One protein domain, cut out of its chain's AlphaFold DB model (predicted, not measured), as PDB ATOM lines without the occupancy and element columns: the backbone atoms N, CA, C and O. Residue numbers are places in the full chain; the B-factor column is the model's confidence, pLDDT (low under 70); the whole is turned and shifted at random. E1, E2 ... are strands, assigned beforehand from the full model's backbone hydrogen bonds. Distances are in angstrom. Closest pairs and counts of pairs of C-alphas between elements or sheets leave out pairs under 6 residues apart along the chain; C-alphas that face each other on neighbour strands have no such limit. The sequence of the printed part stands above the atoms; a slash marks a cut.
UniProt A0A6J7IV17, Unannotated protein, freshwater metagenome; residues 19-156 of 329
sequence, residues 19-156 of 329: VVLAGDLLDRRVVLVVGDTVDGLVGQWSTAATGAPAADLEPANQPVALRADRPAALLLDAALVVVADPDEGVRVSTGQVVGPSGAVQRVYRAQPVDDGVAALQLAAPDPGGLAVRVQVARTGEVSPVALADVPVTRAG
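This is residues 19 to 156 of the 329 residues of the protein "Unannotated protein" of freshwater metagenome (UniProt A0A6J7IV17). Three small sheets are stacked face to face: the sheet E9 E5 E4 E12 is the middle layer, with the hairpins of E1 E2 E3 over one face and the sheet E6 E10 E11 over the other. A small hairpin of E7 and E8 runs on from E6 as an arm at one end of the longest axis. The printed part has 138 residues, with no named helix and 12 named strands, E1 to E12 in chain order; the class is all strand, though these strands hold 68 of the 138 residues, under half. The middle sheet is mixed and the other sheets are antiparallel. The whole is compact, with a radius of gyration of the C-alphas of 15.7 A and spans of 52 by 38 by 28 A.

Begin in the largest sheet, with E9 at residues 117 to 121, E5 at 79 to 83, E4 at 72 to 76 and E12 at 152 to 155, which ends at C-alpha 155 (162.507, 144.825, 185.523). Then find C-alpha 19 at (146.963, 149.325, 176.124), where E1, residues 19 to 25, begins. E2, residues 28 to 37, is 28.2 A long, and E3, residues 40 to 49, is 30.5 A long. E6 is residues 89 to 93, E10 is 133 to 138 and E11 is 146 to 150. E7 is residues 96 to 98 and E8 is 104 to 106.

In the largest sheet, E9 is antiparallel to E5, with N 82 and O 118 at 2.8 A. E5 and E4 form a hairpin, with N 74 and O 81 at 2.8 A. E4 and E12 are parallel, with N 153 and O 73 at 2.8 A. Face to face with this sheet, its strands at 38 degrees, is the meander E1 E2 E3, each strand the antiparallel neighbour of the one before; look at N 23 and O 30, 3.1 A, and N 33 and O 44, 3.1 A. Between these sheets, the closest C-alphas of E3 and E4 are those of Trp 45 and Leu 74, 7.6 A apart. The third sheet also faces the largest, its strands at 28 degrees, completing a stack of sheets, three sheets face to face in turn. There N 91 and O 135 of E6 and E10 are 2.8 A apart, and N 148 and O 136 of the hairpin E10 and E11 are 3.0 A apart. The closest C-alphas of E6 and E9 are those of Val 90 and Ala 118, 6.8 A. E6 runs on into E7 at 51 degrees, and E7 and E8 form a hairpin with N 97 and O 105 at 2.8 A.

The two C-alphas farthest apart are those of Ala 55 and Ser 101, 52.8 A. The printed part has no cut. The links E3 to E4, 22 residues, and E9 to E10, 11 residues, are long; in the first, residues 58 to 59 and 64 to 65 pair antiparallel with E3. Mean pLDDT of the printed part is 93.3, and residues 141 to 143 are under 70.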
ATOM      1  N   VAL A  19     145.753 150.076 176.471       93.69
ATOM      2  CA  VAL A  19     146.963 149.325 176.124       93.69
ATOM      3  C   VAL A  19     147.787 150.209 175.207       93.69
ATOM      4  O   VAL A  19     147.367 150.481 174.083       93.69
ATOM      5  N   VAL A  20     148.941 150.668 175.683       95.12
ATOM      6  CA  VAL A  20     149.813 151.567 174.911       95.12
ATOM      7  C   VAL A  20     150.745 150.761 174.014       95.12
ATOM      8  O   VAL A  20     150.960 151.108 172.858       95.12
ATOM      9  N   LEU A  21     151.261 149.646 174.530       96.69
ATOM     10  CA  LEU A  21     152.115 148.725 173.792       96.69
ATOM     11  C   LEU A  21     151.641 147.296 174.026       96.69
ATOM     12  O   LEU A  21     151.413 146.906 175.168       96.69
ATOM     13  N   ALA A  22     151.571 146.509 172.957       96.69
ATOM     14  CA  ALA A  22     151.507 145.057 173.024       96.69
ATOM     15  C   ALA A  22     152.192 144.470 171.787       96.69
ATOM     16  O   ALA A  22     151.742 144.683 170.660       96.69
ATOM     17  N   GLY A  23     153.280 143.734 171.990       96.25
ATOM     18  CA  GLY A  23     154.024 143.142 170.885       96.25
ATOM     19  C   GLY A  23     155.116 142.189 171.341       96.25
ATOM     20  O   GLY A  23     155.498 142.168 172.510       96.25
ATOM     21  N   ASP A  24     155.607 141.395 170.397       97.38
ATOM     22  CA  ASP A  24     156.830 140.623 170.576       97.38
ATOM     23  C   ASP A  24     158.008 141.502 170.136       97.38
ATOM     24  O   ASP A  24     158.113 141.873 168.967       97.38
ATOM     25  N   LEU A  25     158.862 141.879 171.087       96.31
ATOM     26  CA  LEU A  25     160.036 142.723 170.886       96.31
ATOM     27  C   LEU A  25     161.270 141.960 171.364       96.31
ATOM     28  O   LEU A  25     161.333 141.529 172.515       96.31
ATOM     29  N   LEU A  26     162.258 141.817 170.478       94.81
ATOM     30  CA  LEU A  26     163.440 140.984 170.713       94.81
ATOM     31  C   LEU A  26     163.018 139.533 171.032       94.81
ATOM     32  O   LEU A  26     162.340 138.904 170.219       94.81
ATOM     33  N   ASP A  27     163.404 138.997 172.188       94.38
ATOM     34  CA  ASP A  27     163.104 137.640 172.658       94.38
ATOM     35  C   ASP A  27     161.948 137.582 173.677       94.38
ATOM     36  O   ASP A  27     161.745 136.558 174.340       94.38
ATOM     37  N   ARG A  28     161.175 138.671 173.816       96.12
ATOM     38  CA  ARG A  28     160.091 138.788 174.799       96.12
ATOM     39  C   ARG A  28     158.795 139.292 174.187       96.12
ATOM     40  O   ARG A  28     158.782 140.124 173.286       96.12
ATOM     41  N   ARG A  29     157.682 138.855 174.769       97.38
ATOM     42  CA  ARG A  29     156.412 139.569 174.662       97.38
ATOM     43  C   ARG A  29     156.399 140.679 175.699       97.38
ATOM     44  O   ARG A  29     156.648 140.400 176.870       97.38
ATOM     45  N   VAL A  30     156.098 141.905 175.285       97.75
ATOM     46  CA  VAL A  30     156.072 143.086 176.153       97.75
ATOM     47  C   VAL A  30     154.733 143.795 176.006       97.75
ATOM     48  O   VAL A  30     154.257 144.031 174.892       97.75
ATOM     49  N   VAL A  31     154.130 144.136 177.142       97.75
ATOM     50  CA  VAL A  31     152.883 144.895 177.215       97.75
ATOM     51  C   VAL A  31     153.043 146.052 178.192       97.75
ATOM     52  O   VAL A  31     153.522 145.850 179.306       97.75
ATOM     53  N   LEU A  32     152.611 147.247 177.786       97.12
ATOM     54  CA  LEU A  32     152.424 148.399 178.666       97.12
ATOM     55  C   LEU A  32     150.934 148.717 178.742       97.12
ATOM     56  O   LEU A  32     150.325 149.134 177.751       97.12
ATOM     57  N   VAL A  33     150.370 148.541 179.930       95.81
ATOM     58  CA  VAL A  33     149.004 148.958 180.253       95.81
ATOM     59  C   VAL A  33     149.072 150.241 181.062       95.81
ATOM     60  O   VAL A  33     149.916 150.360 181.953       95.81
ATOM     61  N   VAL A  34     148.183 151.183 180.762       95.00
ATOM     62  CA  VAL A  34     148.025 152.421 181.524       95.00
ATOM     63  C   VAL A  34     146.590 152.569 182.013       95.00
ATOM     64  O   VAL A  34     145.648 152.059 181.399       95.00
ATOM     65  N   GLY A  35     146.440 153.260 183.133       92.81
ATOM     66  CA  GLY A  35     145.148 153.606 183.705       92.81
ATOM     67  C   GLY A  35     145.252 154.868 184.545       92.81
ATOM     68  O   GLY A  35     146.325 155.201 185.060       92.81
ATOM     69  N   ASP A  36     144.143 155.570 184.671       92.56
ATOM     70  CA  ASP A  36     143.997 156.718 185.538       92.56
ATOM     71  C   ASP A  36     143.689 156.259 186.967       92.56
ATOM     72  O   ASP A  36     142.908 155.343 187.238       92.56
ATOM     73  N   THR A  37     144.325 156.925 187.920       91.25
ATOM     74  CA  THR A  37     144.055 156.782 189.351       91.25
ATOM     75  C   THR A  37     143.731 158.147 189.941       91.25
ATOM     76  O   THR A  37     143.915 159.181 189.296       91.25
ATOM     77  N   VAL A  38     143.295 158.180 191.202       91.88
ATOM     78  CA  VAL A  38     143.101 159.448 191.928       91.88
ATOM     79  C   VAL A  38     144.386 160.284 192.024       91.88
ATOM     80  O   VAL A  38     144.301 161.504 192.140       91.88
ATOM     81  N   ASP A  39     145.554 159.638 191.923       91.06
ATOM     82  CA  ASP A  39     146.878 160.260 192.011       91.06
ATOM     83  C   ASP A  39     147.503 160.556 190.629       91.06
ATOM     84  O   ASP A  39     148.609 161.093 190.546       91.06
ATOM     85  N   GLY A  40     146.796 160.237 189.534       92.44
ATOM     86  CA  GLY A  40     147.218 160.477 188.151       92.44
ATOM     87  C   GLY A  40     147.385 159.206 187.314       92.44
ATOM     88  O   GLY A  40     146.952 158.120 187.706       92.44
ATOM     89  N   LEU A  41     148.014 159.358 186.146       93.38
ATOM     90  CA  LEU A  41     148.257 158.268 185.201       93.38
ATOM     91  C   LEU A  41     149.305 157.300 185.763       93.38
ATOM     92  O   LEU A  41     150.426 157.702 186.087       93.38
ATOM     93  N   VAL A  42     148.974 156.014 185.825       95.88
ATOM     94  CA  VAL A  42     149.909 154.945 186.193       95.88
ATOM     95  C   VAL A  42     150.094 153.978 185.035       95.88
ATOM     96  O   VAL A  42     149.199 153.784 184.215       95.88
ATOM     97  N   GLY A  43     151.263 153.352 184.975       95.06
ATOM     98  CA  GLY A  43     151.573 152.314 184.004       95.06
ATOM     99  C   GLY A  43     152.156 151.073 184.652       95.06
ATOM    100  O   GLY A  43     152.871 151.148 185.653       95.06
ATOM    101  N   GLN A  44     151.885 149.923 184.050       96.94
ATOM    102  CA  GLN A  44     152.469 148.649 184.442       96.94
ATOM    103  C   GLN A  44     152.976 147.913 183.206       96.94
ATOM    104  O   GLN A  44     152.225 147.677 182.255       96.94
ATOM    105  N   TRP A  45     154.252 147.527 183.240       97.56
ATOM    106  CA  TRP A  45     154.821 146.638 182.245       97.56
ATOM    107  C   TRP A  45     154.552 145.196 182.644       97.56
ATOM    108  O   TRP A  45     154.676 144.814 183.809       97.56
ATOM    109  N   SER A  46     154.192 144.386 181.662       97.44
ATOM    110  CA  SER A  46     154.082 142.938 181.794       97.44
ATOM    111  C   SER A  46     154.860 142.272 180.675       97.44
ATOM    112  O   SER A  46     154.919 142.796 179.558       97.44
ATOM    113  N   THR A  47     155.459 141.123 180.966       97.25
ATOM    114  CA  THR A  47     156.283 140.402 179.997       97.25
ATOM    115  C   THR A  47     156.040 138.902 180.030       97.25
ATOM    116  O   THR A  47     155.630 138.358 181.050       97.25
ATOM    117  N   ALA A  48     156.307 138.239 178.907       96.75
ATOM    118  CA  ALA A  48     156.316 136.785 178.779       96.75
ATOM    119  C   ALA A  48     157.336 136.355 177.711       96.75
ATOM    120  O   ALA A  48     158.008 137.187 177.093       96.75
ATOM    121  N   ALA A  49     157.461 135.050 177.470       96.50
ATOM    122  CA  ALA A  49     158.181 134.557 176.298       96.50
ATOM    123  C   ALA A  49     157.494 135.019 174.997       96.50
ATOM    124  O   ALA A  49     156.270 135.163 174.950       96.50
ATOM    125  N   THR A  50     158.269 135.229 173.930       96.50
ATOM    126  CA  THR A  50     157.732 135.531 172.593       96.50
ATOM    127  C   THR A  50     156.656 134.523 172.186       96.50
ATOM    128  O   THR A  50     156.839 133.311 172.318       96.50
ATOM    129  N   GLY A  51     155.527 135.019 171.679       96.19
ATOM    130  CA  GLY A  51     154.407 134.178 171.246       96.19
ATOM    131  C   GLY A  51     153.494 133.663 172.369       96.19
ATOM    132  O   GLY A  51     152.422 133.140 172.058       96.19
ATOM    133  N   ALA A  52     153.852 133.835 173.648       97.06
ATOM    134  CA  ALA A  52     153.044 133.360 174.773       97.06
ATOM    135  C   ALA A  52     151.663 134.047 174.822       97.06
ATOM    136  O   ALA A  52     151.575 135.257 174.590       97.06
ATOM    137  N   PRO A  53     150.559 133.331 175.102       94.81
ATOM    138  CA  PRO A  53     149.233 133.938 175.227       94.81
ATOM    139  C   PRO A  53     149.204 134.987 176.350       94.81
ATOM    140  O   PRO A  53     149.998 134.925 177.281       94.81
ATOM    141  N   ALA A  54     148.269 135.944 176.314       91.56
ATOM    142  CA  ALA A  54     148.257 137.001 177.337       91.56
ATOM    143  C   ALA A  54     147.963 136.501 178.758       91.56
ATOM    144  O   ALA A  54     148.280 137.199 179.712       91.56
ATOM    145  N   ALA A  55     147.370 135.311 178.900       94.06
ATOM    146  CA  ALA A  55     147.184 134.674 180.203       94.06
ATOM    147  C   ALA A  55     148.519 134.337 180.893       94.06
ATOM    148  O   ALA A  55     148.539 134.198 182.112       94.06
ATOM    149  N   ASP A  56     149.610 134.260 180.125       96.50
ATOM    150  CA  ASP A  56     150.959 133.973 180.613       96.50
ATOM    151  C   ASP A  56     151.779 135.262 180.824       96.50
ATOM    152  O   ASP A  56     152.972 135.196 181.114       96.50
ATOM    153  N   LEU A  57     151.176 136.446 180.640       96.44
ATOM    154  CA  LEU A  57     151.833 137.714 180.955       96.44
ATOM    155  C   LEU A  57     151.941 137.887 182.465       96.44
ATOM    156  O   LEU A  57     150.933 137.931 183.171       96.44
ATOM    157  N   GLU A  58     153.164 138.093 182.932       96.62
ATOM    158  CA  GLU A  58     153.445 138.404 184.326       96.62
ATOM    159  C   GLU A  58     153.864 139.872 184.470       96.62
ATOM    160  O   GLU A  58     154.592 140.389 183.611       96.62
ATOM    161  N   PRO A  59     153.445 140.566 185.542       96.38
ATOM    162  CA  PRO A  59     153.937 141.902 185.842       96.38
ATOM    163  C   PRO A  59     155.463 141.931 185.961       96.38
ATOM    164  O   PRO A  59     156.049 141.265 186.813       96.38
ATOM    165  N   ALA A  60     156.104 142.754 185.136       95.38
ATOM    166  CA  ALA A  60     157.550 142.947 185.148       95.38
ATOM    167  C   ALA A  60     157.973 143.960 186.230       95.38
ATOM    168  O   ALA A  60     159.088 143.904 186.751       95.38
ATOM    169  N   ASN A  61     157.072 144.877 186.593       94.56
ATOM    170  CA  ASN A  61     157.262 145.879 187.637       94.56
ATOM    171  C   ASN A  61     155.965 146.155 188.420       94.56
ATOM    172  O   ASN A  61     154.851 145.841 187.990       94.56
ATOM    173  N   GLN A  62     156.121 146.805 189.575       94.19
ATOM    174  CA  GLN A  62     155.006 147.451 190.273       94.19
ATOM    175  C   GLN A  62     154.507 148.658 189.470       94.19
ATOM    176  O   GLN A  62     155.330 149.273 188.790       94.19
ATOM    177  N   PRO A  63     153.217 149.034 189.557       94.50
ATOM    178  CA  PRO A  63     152.708 150.230 188.894       94.50
ATOM    179  C   PRO A  63     153.581 151.461 189.173       94.50
ATOM    180  O   PRO A  63     153.942 151.732 190.319       94.50
ATOM    181  N   VAL A  64     153.941 152.190 188.117       94.56
ATOM    182  CA  VAL A  64     154.754 153.412 188.184       94.56
ATOM    183  C   VAL A  64     153.941 154.607 187.714       94.56
ATOM    184  O   VAL A  64     153.139 154.488 186.791       94.56
ATOM    185  N   ALA A  65     154.160 155.766 188.331       94.44
ATOM    186  CA  ALA A  65     153.570 157.010 187.858       94.44
ATOM    187  C   ALA A  65     154.117 157.348 186.465       94.44
ATOM    188  O   ALA A  65     155.333 157.361 186.246       94.44
ATOM    189  N   LEU A  66     153.215 157.637 185.535       93.50
ATOM    190  CA  LEU A  66     153.526 158.069 184.182       93.50
ATOM    191  C   LEU A  66     153.049 159.501 183.960       93.50
ATOM    192  O   LEU A  66     152.359 160.107 184.779       93.50
ATOM    193  N   ARG A  67     153.435 160.059 182.816       92.00
ATOM    194  CA  ARG A  67     152.897 161.323 182.328       92.00
ATOM    195  C   ARG A  67     152.483 161.151 180.880       92.00
ATOM    196  O   ARG A  67     153.276 160.655 180.091       92.00
ATOM    197  N   ALA A  68     151.277 161.595 180.541       87.38
ATOM    198  CA  ALA A  68     150.735 161.470 179.189       87.38
ATOM    199  C   ALA A  68     151.580 162.196 178.125       87.38
ATOM    200  O   ALA A  68     151.545 161.827 176.961       87.38
ATOM    201  N   ASP A  69     152.351 163.214 178.524       86.88
ATOM    202  CA  ASP A  69     153.216 164.012 177.649       86.88
ATOM    203  C   ASP A  69     154.664 163.499 177.567       86.88
ATOM    204  O   ASP A  69     155.528 164.192 177.010       86.88
ATOM    205  N   ARG A  70     154.965 162.335 178.165       92.69
ATOM    206  CA  ARG A  70     156.326 161.797 178.248       92.69
ATOM    207  C   ARG A  70     156.431 160.357 177.748       92.69
ATOM    208  O   ARG A  70     155.556 159.547 178.046       92.69
ATOM    209  N   PRO A  71     157.557 160.014 177.101       95.44
ATOM    210  CA  PRO A  71     157.879 158.634 176.783       95.44
ATOM    211  C   PRO A  71     158.000 157.774 178.042       95.44
ATOM    212  O   PRO A  71     158.343 158.265 179.125       95.44
ATOM    213  N   ALA A  72     157.810 156.471 177.869       97.19
ATOM    214  CA  ALA A  72     158.059 155.460 178.885       97.19
ATOM    215  C   ALA A  72     159.153 154.502 178.403       97.19
ATOM    216  O   ALA A  72     159.181 154.118 177.236       97.19
ATOM    217  N   ALA A  73     160.047 154.087 179.297       97.81
ATOM    218  CA  ALA A  73     161.072 153.100 178.978       97.81
ATOM    219  C   ALA A  73     161.077 151.950 179.988       97.81
ATOM    220  O   ALA A  73     160.878 152.165 181.187       97.81
ATOM    221  N   LEU A  74     161.342 150.744 179.491       97.12
ATOM    222  CA  LEU A  74     161.546 149.516 180.248       97.12
ATOM    223  C   LEU A  74     162.917 148.940 179.906       97.12
ATOM    224  O   LEU A  74     163.197 148.664 178.745       97.12
ATOM    225  N   LEU A  75     163.741 148.701 180.917       96.38
ATOM    226  CA  LEU A  75     164.924 147.859 180.823       96.38
ATOM    227  C   LEU A  75     164.631 146.533 181.531       96.38
ATOM    228  O   LEU A  75     164.541 146.500 182.759       96.38
ATOM    229  N   LEU A  76     164.474 145.466 180.751       94.12
ATOM    230  CA  LEU A  76     164.324 144.093 181.224       94.12
ATOM    231  C   LEU A  76     165.622 143.333 180.943       94.12
ATOM    232  O   LEU A  76     165.911 142.997 179.796       94.12
ATOM    233  N   ASP A  77     166.407 143.072 181.984       91.00
ATOM    234  CA  ASP A  77     167.751 142.495 181.874       91.00
ATOM    235  C   ASP A  77     168.662 143.290 180.909       91.00
ATOM    236  O   ASP A  77     169.198 144.338 181.274       91.00
ATOM    237  N   ALA A  78     168.840 142.805 179.676       92.88
ATOM    238  CA  ALA A  78     169.606 143.458 178.613       92.88
ATOM    239  C   ALA A  78     168.722 143.975 177.457       92.88
ATOM    240  O   ALA A  78     169.244 144.512 176.484       92.88
ATOM    241  N   ALA A  79     167.400 143.830 177.540       95.44
ATOM    242  CA  ALA A  79     166.447 144.335 176.560       95.44
ATOM    243  C   ALA A  79     165.902 145.698 177.005       95.44
ATOM    244  O   ALA A  79     165.240 145.811 178.036       95.44
ATOM    245  N   LEU A  80     166.161 146.741 176.218       97.56
ATOM    246  CA  LEU A  80     165.593 148.072 176.413       97.56
ATOM    247  C   LEU A  80     164.448 148.293 175.423       97.56
ATOM    248  O   LEU A  80     164.651 148.192 174.214       97.56
ATOM    249  N   VAL A  81     163.277 148.659 175.932       98.12
ATOM    250  CA  VAL A  81     162.109 149.083 175.153       98.12
ATOM    251  C   VAL A  81     161.774 150.519 175.524       98.12
ATOM    252  O   VAL A  81     161.693 150.857 176.703       98.12
ATOM    253  N   VAL A  82     161.572 151.370 174.524       98.25
ATOM    254  CA  VAL A  82     161.164 152.767 174.686       98.25
ATOM    255  C   VAL A  82     159.902 152.988 173.866       98.25
ATOM    256  O   VAL A  82     159.883 152.679 172.678       98.25
ATOM    257  N   VAL A  83     158.866 153.515 174.508       97.69
ATOM    258  CA  VAL A  83     157.601 153.920 173.893       97.69
ATOM    259  C   VAL A  83     157.545 155.440 173.928       97.69
ATOM    260  O   VAL A  83     157.577 156.036 175.006       97.69
ATOM    261  N   ALA A  84     157.509 156.042 172.750       96.38
ATOM    262  CA  ALA A  84     157.579 157.470 172.479       96.38
ATOM    263  C   ALA A  84     156.468 157.858 171.486       96.38
ATOM    264  O   ALA A  84     155.800 156.985 170.922       96.38
ATOM    265  N   ASP A  85     156.264 159.154 171.259       93.75
ATOM    266  CA  ASP A  85     155.382 159.584 170.172       93.75
ATOM    267  C   ASP A  85     155.976 159.160 168.808       93.75
ATOM    268  O   ASP A  85     157.201 159.149 168.653       93.75
ATOM    269  N   PRO A  86     155.152 158.839 167.790       91.50
ATOM    270  CA  PRO A  86     155.644 158.361 166.490       91.50
ATOM    271  C   PRO A  86     156.620 159.307 165.779       91.50
ATOM    272  O   PRO A  86     157.463 158.851 165.008       91.50
ATOM    273  N   ASP A  87     156.520 160.609 166.053       90.25
ATOM    274  CA  ASP A  87     157.366 161.651 165.463       90.25
ATOM    275  C   ASP A  87     158.628 161.956 166.298       90.25
ATOM    276  O   ASP A  87     159.441 162.808 165.928       90.25
ATOM    277  N   GLU A  88     158.819 161.287 167.441       93.44
ATOM    278  CA  GLU A  88     159.989 161.467 168.300       93.44
ATOM    279  C   GLU A  88     161.153 160.560 167.892       93.44
ATOM    280  O   GLU A  88     161.023 159.353 167.697       93.44
ATOM    281  N   GLY A  89     162.359 161.131 167.853       95.31
ATOM    282  CA  GLY A  89     163.580 160.344 167.702       95.31
ATOM    283  C   GLY A  89     164.052 159.796 169.046       95.31
ATOM    284  O   GLY A  89     164.285 160.567 169.974       95.31
ATOM    285  N   VAL A  90     164.295 158.491 169.160       97.06
ATOM    286  CA  VAL A  90     164.888 157.906 170.373       97.06
ATOM    287  C   VAL A  90     166.413 157.899 170.268       97.06
ATOM    288  O   VAL A  90     166.995 157.488 169.262       97.06
ATOM    289  N   ARG A  91     167.097 158.333 171.329       97.94
ATOM    290  CA  ARG A  91     168.553 158.267 171.471       97.94
ATOM    291  C   ARG A  91     168.906 157.529 172.750       97.94
ATOM    292  O   ARG A  91     168.405 157.846 173.822       97.94
ATOM    293  N   VAL A  92     169.822 156.576 172.648       97.88
ATOM    294  CA  VAL A  92     170.246 155.756 173.783       97.88
ATOM    295  C   VAL A  92     171.749 155.865 173.961       97.88
ATOM    296  O   VAL A  92     172.523 155.774 173.006       97.88
ATOM    297  N   SER A  93     172.151 156.060 175.206       97.50
ATOM    298  CA  SER A  93     173.506 155.835 175.675       97.50
ATOM    299  C   SER A  93     173.507 154.552 176.498       97.50
ATOM    300  O   SER A  93     172.801 154.475 177.499       97.50
ATOM    301  N   THR A  94     174.362 153.595 176.151       96.62
ATOM    302  CA  THR A  94     174.519 152.335 176.898       96.62
ATOM    303  C   THR A  94     175.536 152.422 178.037       96.62
ATOM    304  O   THR A  94     175.775 151.426 178.702       96.62
ATOM    305  N   GLY A  95     176.158 153.587 178.247       95.38
ATOM    306  CA  GLY A  95     177.147 153.803 179.299       95.38
ATOM    307  C   GLY A  95     178.080 154.968 178.990       95.38
ATOM    308  O   GLY A  95     178.051 155.552 177.901       95.38
ATOM    309  N   GLN A  96     178.905 155.321 179.967       95.94
ATOM    310  CA  GLN A  96     180.048 156.206 179.769       95.94
ATOM    311  C   GLN A  96     181.165 155.492 178.997       95.94
ATOM    312  O   GLN A  96     181.438 154.312 179.208       95.94
ATOM    313  N   VAL A  97     181.838 156.229 178.118       96.19
ATOM    314  CA  VAL A  97     182.990 155.766 177.344       96.19
ATOM    315  C   VAL A  97     184.226 156.510 177.822       96.19
ATOM    316  O   VAL A  97     184.268 157.739 177.781       96.19
ATOM    317  N   VAL A  98     185.244 155.753 178.222       96.62
ATOM    318  CA  VAL A  98     186.562 156.281 178.582       96.62
ATOM    319  C   VAL A  98     187.463 156.216 177.351       96.62
ATOM    320  O   VAL A  98     187.787 155.133 176.857       96.62
ATOM    321  N   GLY A  99     187.831 157.379 176.820       96.69
ATOM    322  CA  GLY A  99     188.721 157.493 175.669       96.69
ATOM    323  C   GLY A  99     190.194 157.253 176.029       96.69
ATOM    324  O   GLY A  99     190.550 157.253 177.206       96.69
ATOM    325  N   PRO A 100     191.091 157.124 175.033       97.38
ATOM    326  CA  PRO A 100     192.515 156.846 175.261       97.38
ATOM    327  C   PRO A 100     193.258 157.911 176.078       97.38
ATOM    328  O   PRO A 100     194.301 157.625 176.652       97.38
ATOM    329  N   SER A 101     192.752 159.144 176.153       96.75
ATOM    330  CA  SER A 101     193.319 160.201 177.001       96.75
ATOM    331  C   SER A 101     192.918 160.082 178.477       96.75
ATOM    332  O   SER A 101     193.365 160.885 179.288       96.75
ATOM    333  N   GLY A 102     192.051 159.128 178.828       95.31
ATOM    334  CA  GLY A 102     191.364 159.080 180.119       95.31
ATOM    335  C   GLY A 102     190.161 160.027 180.204       95.31
ATOM    336  O   GLY A 102     189.464 160.021 181.212       95.31
ATOM    337  N   ALA A 103     189.881 160.820 179.161       95.75
ATOM    338  CA  ALA A 103     188.669 161.634 179.105       95.75
ATOM    339  C   ALA A 103     187.428 160.744 179.045       95.75
ATOM    340  O   ALA A 103     187.422 159.724 178.346       95.75
ATOM    341  N   VAL A 104     186.370 161.153 179.744       94.75
ATOM    342  CA  VAL A 104     185.121 160.399 179.792       94.75
ATOM    343  C   VAL A 104     183.989 161.202 179.210       94.75
ATOM    344  O   VAL A 104     183.860 162.395 179.440       94.75
ATOM    345  N   GLN A 105     183.176 160.519 178.420       95.81
ATOM    346  CA  GLN A 105     182.025 161.110 177.773       95.81
ATOM    347  C   GLN A 105     180.883 160.110 177.719       95.81
ATOM    348  O   GLN A 105     181.082 158.894 177.716       95.81
ATOM    349  N   ARG A 106     179.668 160.633 177.606       95.56
ATOM    350  CA  ARG A 106     178.479 159.833 177.340       95.56
ATOM    351  C   ARG A 106     178.069 160.011 175.885       95.56
ATOM    352  O   ARG A 106     177.829 161.130 175.439       95.56
ATOM    353  N   VAL A 107     177.989 158.911 175.140       95.81
ATOM    354  CA  VAL A 107     177.667 158.947 173.707       95.81
ATOM    355  C   VAL A 107     176.248 158.447 173.480       95.81
ATOM    356  O   VAL A 107     175.950 157.277 173.702       95.81
ATOM    357  N   TYR A 108     175.382 159.334 172.991       96.69
ATOM    358  CA  TYR A 108     174.000 159.014 172.639       96.69
ATOM    359  C   TYR A 108     173.869 158.682 171.155       96.69
ATOM    360  O   TYR A 108     174.088 159.545 170.295       96.69
ATOM    361  N   ARG A 109     173.455 157.448 170.858       96.94
ATOM    362  CA  ARG A 109     173.219 156.948 169.500       96.94
ATOM    363  C   ARG A 109     171.727 156.938 169.194       96.94
ATOM    364  O   ARG A 109     170.945 156.450 170.008       96.94
ATOM    365  N   ALA A 110     171.351 157.464 168.031       97.00
ATOM    366  CA  ALA A 110     169.984 157.357 167.533       97.00
ATOM    367  C   ALA A 110     169.600 155.881 167.365       97.00
ATOM    368  O   ALA A 110     170.424 155.080 166.917       97.00
ATOM    369  N   GLN A 111     168.376 155.543 167.752       97.56
ATOM    370  CA  GLN A 111     167.808 154.210 167.616       97.56
ATOM    371  C   GLN A 111     166.747 154.206 166.514       97.56
ATOM    372  O   GLN A 111     166.061 155.216 166.340       97.56
ATOM    373  N   PRO A 112     166.598 153.096 165.773       96.25
ATOM    374  CA  PRO A 112     165.432 152.890 164.930       96.25
ATOM    375  C   PRO A 112     164.154 152.945 165.774       96.25
ATOM    376  O   PRO A 112     164.102 152.353 166.853       96.25
ATOM    377  N   VAL A 113     163.148 153.655 165.270       95.62
ATOM    378  CA  VAL A 113     161.814 153.760 165.866       95.62
ATOM    379  C   VAL A 113     160.817 153.234 164.840       95.62
ATOM    380  O   VAL A 113     160.870 153.643 163.679       95.62
ATOM    381  N   ASP A 114     159.939 152.331 165.260       96.31
ATOM    382  CA  ASP A 114     158.843 151.782 164.460       96.31
ATOM    383  C   ASP A 114     157.529 151.981 165.221       96.31
ATOM    384  O   ASP A 114     157.423 151.567 166.374       96.31
ATOM    385  N   ASP A 115     156.560 152.677 164.618       94.75
ATOM    386  CA  ASP A 115     155.288 153.057 165.260       94.75
ATOM    387  C   ASP A 115     155.461 153.667 166.679       94.75
ATOM    388  O   ASP A 115     154.719 153.346 167.607       94.75
ATOM    389  N   GLY A 116     156.465 154.533 166.877       95.00
ATOM    390  CA  GLY A 116     156.764 155.150 168.184       95.00
ATOM    391  C   GLY A 116     157.488 154.233 169.180       95.00
ATOM    392  O   GLY A 116     157.693 154.602 170.336       95.00
ATOM    393  N   VAL A 117     157.917 153.040 168.763       97.88
ATOM    394  CA  VAL A 117     158.603 152.066 169.618       97.88
ATOM    395  C   VAL A 117     160.043 151.872 169.160       97.88
ATOM    396  O   VAL A 117     160.306 151.526 168.010       97.88
ATOM    397  N   ALA A 118     160.992 152.038 170.077       97.88
ATOM    398  CA  ALA A 118     162.375 151.611 169.885       97.88
ATOM    399  C   ALA A 118     162.679 150.412 170.784       97.88
ATOM    400  O   ALA A 118     162.358 150.420 171.973       97.88
ATOM    401  N   ALA A 119     163.349 149.402 170.232       97.94
ATOM    402  CA  ALA A 119     163.840 148.251 170.979       97.94
ATOM    403  C   ALA A 119     165.340 148.062 170.727       97.94
ATOM    404  O   ALA A 119     165.797 148.100 169.584       97.94
ATOM    405  N   LEU A 120     166.111 147.859 171.794       97.62
ATOM    406  CA  LEU A 120     167.561 147.699 171.745       97.62
ATOM    407  C   LEU A 120     168.000 146.530 172.626       97.62
ATOM    408  O   LEU A 120     167.711 146.502 173.821       97.62
ATOM    409  N   GLN A 121     168.775 145.617 172.045       96.69
ATOM    410  CA  GLN A 121     169.521 144.611 172.792       96.69
ATOM    411  C   GLN A 121     170.864 145.198 173.243       96.69
ATOM    412  O   GLN A 121     171.709 145.554 172.418       96.69
ATOM    413  N   LEU A 122     171.075 145.283 174.551       94.00
ATOM    414  CA  LEU A 122     172.358 145.643 175.142       94.00
ATOM    415  C   LEU A 122     173.332 144.466 175.043       94.00
ATOM    416  O   LEU A 122     172.934 143.300 175.097       94.00
ATOM    417  N   ALA A 123     174.621 144.789 174.940       89.75
ATOM    418  CA  ALA A 123     175.690 143.791 174.945       89.75
ATOM    419  C   ALA A 123     175.843 143.097 176.309       89.75
ATOM    420  O   ALA A 123     176.287 141.955 176.367       89.75
ATOM    421  N   ALA A 124     175.467 143.788 177.388       87.12
ATOM    422  CA  ALA A 124     175.469 143.280 178.751       87.12
ATOM    423  C   ALA A 124     174.273 143.863 179.529       87.12
ATOM    424  O   ALA A 124     173.820 144.965 179.200       87.12
ATOM    425  N   PRO A 125     173.756 143.155 180.548       88.06
ATOM    426  CA  PRO A 125     172.750 143.706 181.454       88.06
ATOM    427  C   PRO A 125     173.268 144.939 182.215       88.06
ATOM    428  O   PRO A 125     174.456 145.027 182.523       88.06
ATOM    429  N   ASP A 126     172.367 145.851 182.590       88.50
ATOM    430  CA  ASP A 126     172.659 146.990 183.483       88.50
ATOM    431  C   ASP A 126     171.901 146.822 184.815       88.50
ATOM    432  O   ASP A 126     170.888 147.488 185.056       88.50
ATOM    433  N   PRO A 127     172.362 145.917 185.702       79.31
ATOM    434  CA  PRO A 127     171.672 145.626 186.959       79.31
ATOM    435  C   PRO A 127     171.586 146.860 187.871       79.31
ATOM    436  O   PRO A 127     170.682 146.962 188.700       79.31
ATOM    437  N   GLY A 128     172.493 147.829 187.706       80.19
ATOM    438  CA  GLY A 128     172.510 149.086 188.452       80.19
ATOM    439  C   GLY A 128     171.553 150.153 187.914       80.19
ATOM    440  O   GLY A 128     171.159 151.037 188.672       80.19
ATOM    441  N   GLY A 129     171.134 150.075 186.646       85.38
ATOM    442  CA  GLY A 129     170.368 151.142 185.990       85.38
ATOM    443  C   GLY A 129     171.146 152.448 185.835       85.38
ATOM    444  O   GLY A 129     170.552 153.529 185.749       85.38
ATOM    445  N   LEU A 130     172.474 152.382 185.913       88.69
ATOM    446  CA  LEU A 130     173.345 153.557 185.930       88.69
ATOM    447  C   LEU A 130     173.980 153.802 184.559       88.69
ATOM    448  O   LEU A 130     174.240 154.954 184.194       88.69
ATOM    449  N   ALA A 131     174.191 152.741 183.781       93.38
ATOM    450  CA  ALA A 131     174.807 152.826 182.470       93.38
ATOM    451  C   ALA A 131     173.819 153.372 181.442       93.38
ATOM    452  O   ALA A 131     174.143 154.300 180.695       93.38
ATOM    453  N   VAL A 132     172.603 152.826 181.416       96.31
ATOM    454  CA  VAL A 132     171.612 153.158 180.397       96.31
ATOM    455  C   VAL A 132     170.989 154.522 180.674       96.31
ATOM    456  O   VAL A 132     170.490 154.822 181.764       96.31
ATOM    457  N   ARG A 133     171.015 155.375 179.651       96.94
ATOM    458  CA  ARG A 133     170.315 156.660 179.616       96.94
ATOM    459  C   ARG A 133     169.589 156.789 178.289       96.94
ATOM    460  O   ARG A 133     170.158 156.497 177.235       96.94
ATOM    461  N   VAL A 134     168.344 157.234 178.356       97.62
ATOM    462  CA  VAL A 134     167.465 157.387 177.200       97.62
ATOM    463  C   VAL A 134     167.079 158.849 177.081       97.62
ATOM    464  O   VAL A 134     166.727 159.487 178.071       97.62
ATOM    465  N   GLN A 135     167.148 159.362 175.861       97.31
ATOM    466  CA  GLN A 135     166.678 160.685 175.495       97.31
ATOM    467  C   GLN A 135     165.713 160.571 174.326       97.31
ATOM    468  O   GLN A 135     165.938 159.771 173.416       97.31
ATOM    469  N   VAL A 136     164.685 161.409 174.317       96.06
ATOM    470  CA  VAL A 136     163.890 161.657 173.113       96.06
ATOM    471  C   VAL A 136     164.237 163.005 172.515       96.06
ATOM    472  O   VAL A 136     164.495 163.978 173.222       96.06
ATOM    473  N   ALA A 137     164.273 163.030 171.193       94.00
ATOM    474  CA  ALA A 137     164.509 164.178 170.351       94.00
ATOM    475  C   ALA A 137     163.174 164.616 169.745       94.00
ATOM    476  O   ALA A 137     162.615 163.912 168.906       94.00
ATOM    477  N   ARG A 138     162.689 165.791 170.153       91.50
ATOM    478  CA  ARG A 138     161.503 166.439 169.583       91.50
ATOM    479  C   ARG A 138     161.935 167.517 168.601       91.50
ATOM    480  O   ARG A 138     162.686 168.427 168.965       91.50
ATOM    481  N   THR A 139     161.448 167.454 167.370       81.88
ATOM    482  CA  THR A 139     161.517 168.594 166.450       81.88
ATOM    483  C   THR A 139     160.426 169.591 166.823       81.88
ATOM    484  O   THR A 139     159.244 169.285 166.716       81.88
ATOM    485  N   GLY A 140     160.814 170.777 167.298       72.81
ATOM    486  CA  GLY A 140     159.868 171.871 167.519       72.81
ATOM    487  C   GLY A 140     159.603 172.640 166.224       72.81
ATOM    488  O   GLY A 140     160.473 172.697 165.360       72.81
ATOM    489  N   GLU A 141     158.445 173.301 166.117       56.19
ATOM    490  CA  GLU A 141     158.107 174.148 164.956       56.19
ATOM    491  C   GLU A 141     159.130 175.272 164.698       56.19
ATOM    492  O   GLU A 141     159.275 175.739 163.573       56.19
ATOM    493  N   VAL A 142     159.847 175.711 165.740       57.03
ATOM    494  CA  VAL A 142     160.718 176.900 165.706       57.03
ATOM    495  C   VAL A 142     162.108 176.696 166.318       57.03
ATOM    496  O   VAL A 142     162.912 177.625 166.303       57.03
ATOM    497  N   SER A 143     162.429 175.510 166.848       53.47
ATOM    498  CA  SER A 143     163.674 175.279 167.598       53.47
ATOM    499  C   SER A 143     164.479 174.102 167.047       53.47
ATOM    500  O   SER A 143     163.877 173.098 166.652       53.47
ATOM    501  N   PRO A 144     165.831 174.161 167.087       73.19
ATOM    502  CA  PRO A 144     166.652 172.962 166.961       73.19
ATOM    503  C   PRO A 144     166.185 171.902 167.966       73.19
ATOM    504  O   PRO A 144     165.661 172.236 169.030       73.19
ATOM    505  N   VAL A 145     166.369 170.640 167.579       83.75
ATOM    506  CA  VAL A 145     165.970 169.425 168.302       83.75
ATOM    507  C   VAL A 145     166.050 169.599 169.824       83.75
ATOM    508  O   VAL A 145     167.140 169.763 170.376       83.75
ATOM    509  N   ALA A 146     164.900 169.540 170.498       88.12
ATOM    510  CA  ALA A 146     164.829 169.537 171.953       88.12
ATOM    511  C   ALA A 146     165.067 168.112 172.465       88.12
ATOM    512  O   ALA A 146     164.431 167.171 171.989       88.12
ATOM    513  N   LEU A 147     165.984 167.958 173.421       92.06
ATOM    514  CA  LEU A 147     166.288 166.674 174.052       92.06
ATOM    515  C   LEU A 147     165.663 166.628 175.444       92.06
ATOM    516  O   LEU A 147     165.847 167.556 176.232       92.06
ATOM    517  N   ALA A 148     164.950 165.548 175.747       92.75
ATOM    518  CA  ALA A 148     164.396 165.293 177.071       92.75
ATOM    519  C   ALA A 148     164.814 163.906 177.562       92.75
ATOM    520  O   ALA A 148     164.714 162.930 176.816       92.75
ATOM    521  N   ASP A 149     165.266 163.822 178.813       94.62
ATOM    522  CA  ASP A 149     165.598 162.547 179.445       94.62
ATOM    523  C   ASP A 149     164.326 161.737 179.737       94.62
ATOM    524  O   ASP A 149     163.308 162.272 180.192       94.62
ATOM    525  N   VAL A 150     164.408 160.428 179.506       94.69
ATOM    526  CA  VAL A 150     163.316 159.477 179.729       94.69
ATOM    527  C   VAL A 150     163.648 158.603 180.940       94.69
ATOM    528  O   VAL A 150     164.663 157.898 180.919       94.69
ATOM    529  N   PRO A 151     162.814 158.608 181.997       94.19
ATOM    530  CA  PRO A 151     162.967 157.679 183.109       94.19
ATOM    531  C   PRO A 151     162.871 156.225 182.636       94.19
ATOM    532  O   PRO A 151     161.924 155.847 181.948       94.19
ATOM    533  N   VAL A 152     163.844 155.403 183.033       95.69
ATOM    534  CA  VAL A 152     163.885 153.976 182.688       95.69
ATOM    535  C   VAL A 152     163.354 153.157 183.858       95.69
ATOM    536  O   VAL A 152     163.959 153.112 184.931       95.69
ATOM    537  N   THR A 153     162.225 152.489 183.644       95.44
ATOM    538  CA  THR A 153     161.698 151.478 184.563       95.44
ATOM    539  C   THR A 153     162.543 150.221 184.431       95.44
ATOM    540  O   THR A 153     162.802 149.771 183.321       95.44
ATOM    541  N   ARG A 154     162.977 149.641 185.547       93.25
ATOM    542  CA  ARG A 154     163.754 148.398 185.533       93.25
ATOM    543  C   ARG A 154     162.891 147.216 185.923       93.25
ATOM    544  O   ARG A 154     162.091 147.320 186.850       93.25
ATOM    545  N   ALA A 155     163.112 146.108 185.239       91.62
ATOM    546  CA  ALA A 155     162.507 144.825 185.523       91.62
ATOM    547  C   ALA A 155     163.527 143.701 185.327       91.62
ATOM    548  O   ALA A 155     164.582 143.887 184.716       91.62
ATOM    549  N   GLY A 156     163.174 142.520 185.826       84.88
ATOM    550  CA  GLY A 156     164.010 141.331 185.732       84.88
ATOM    551  C   GLY A 156     164.923 141.138 186.934       84.88
ATOM    552  O   GLY A 156     164.917 141.901 187.904       84.88
TER     553      GLY A 156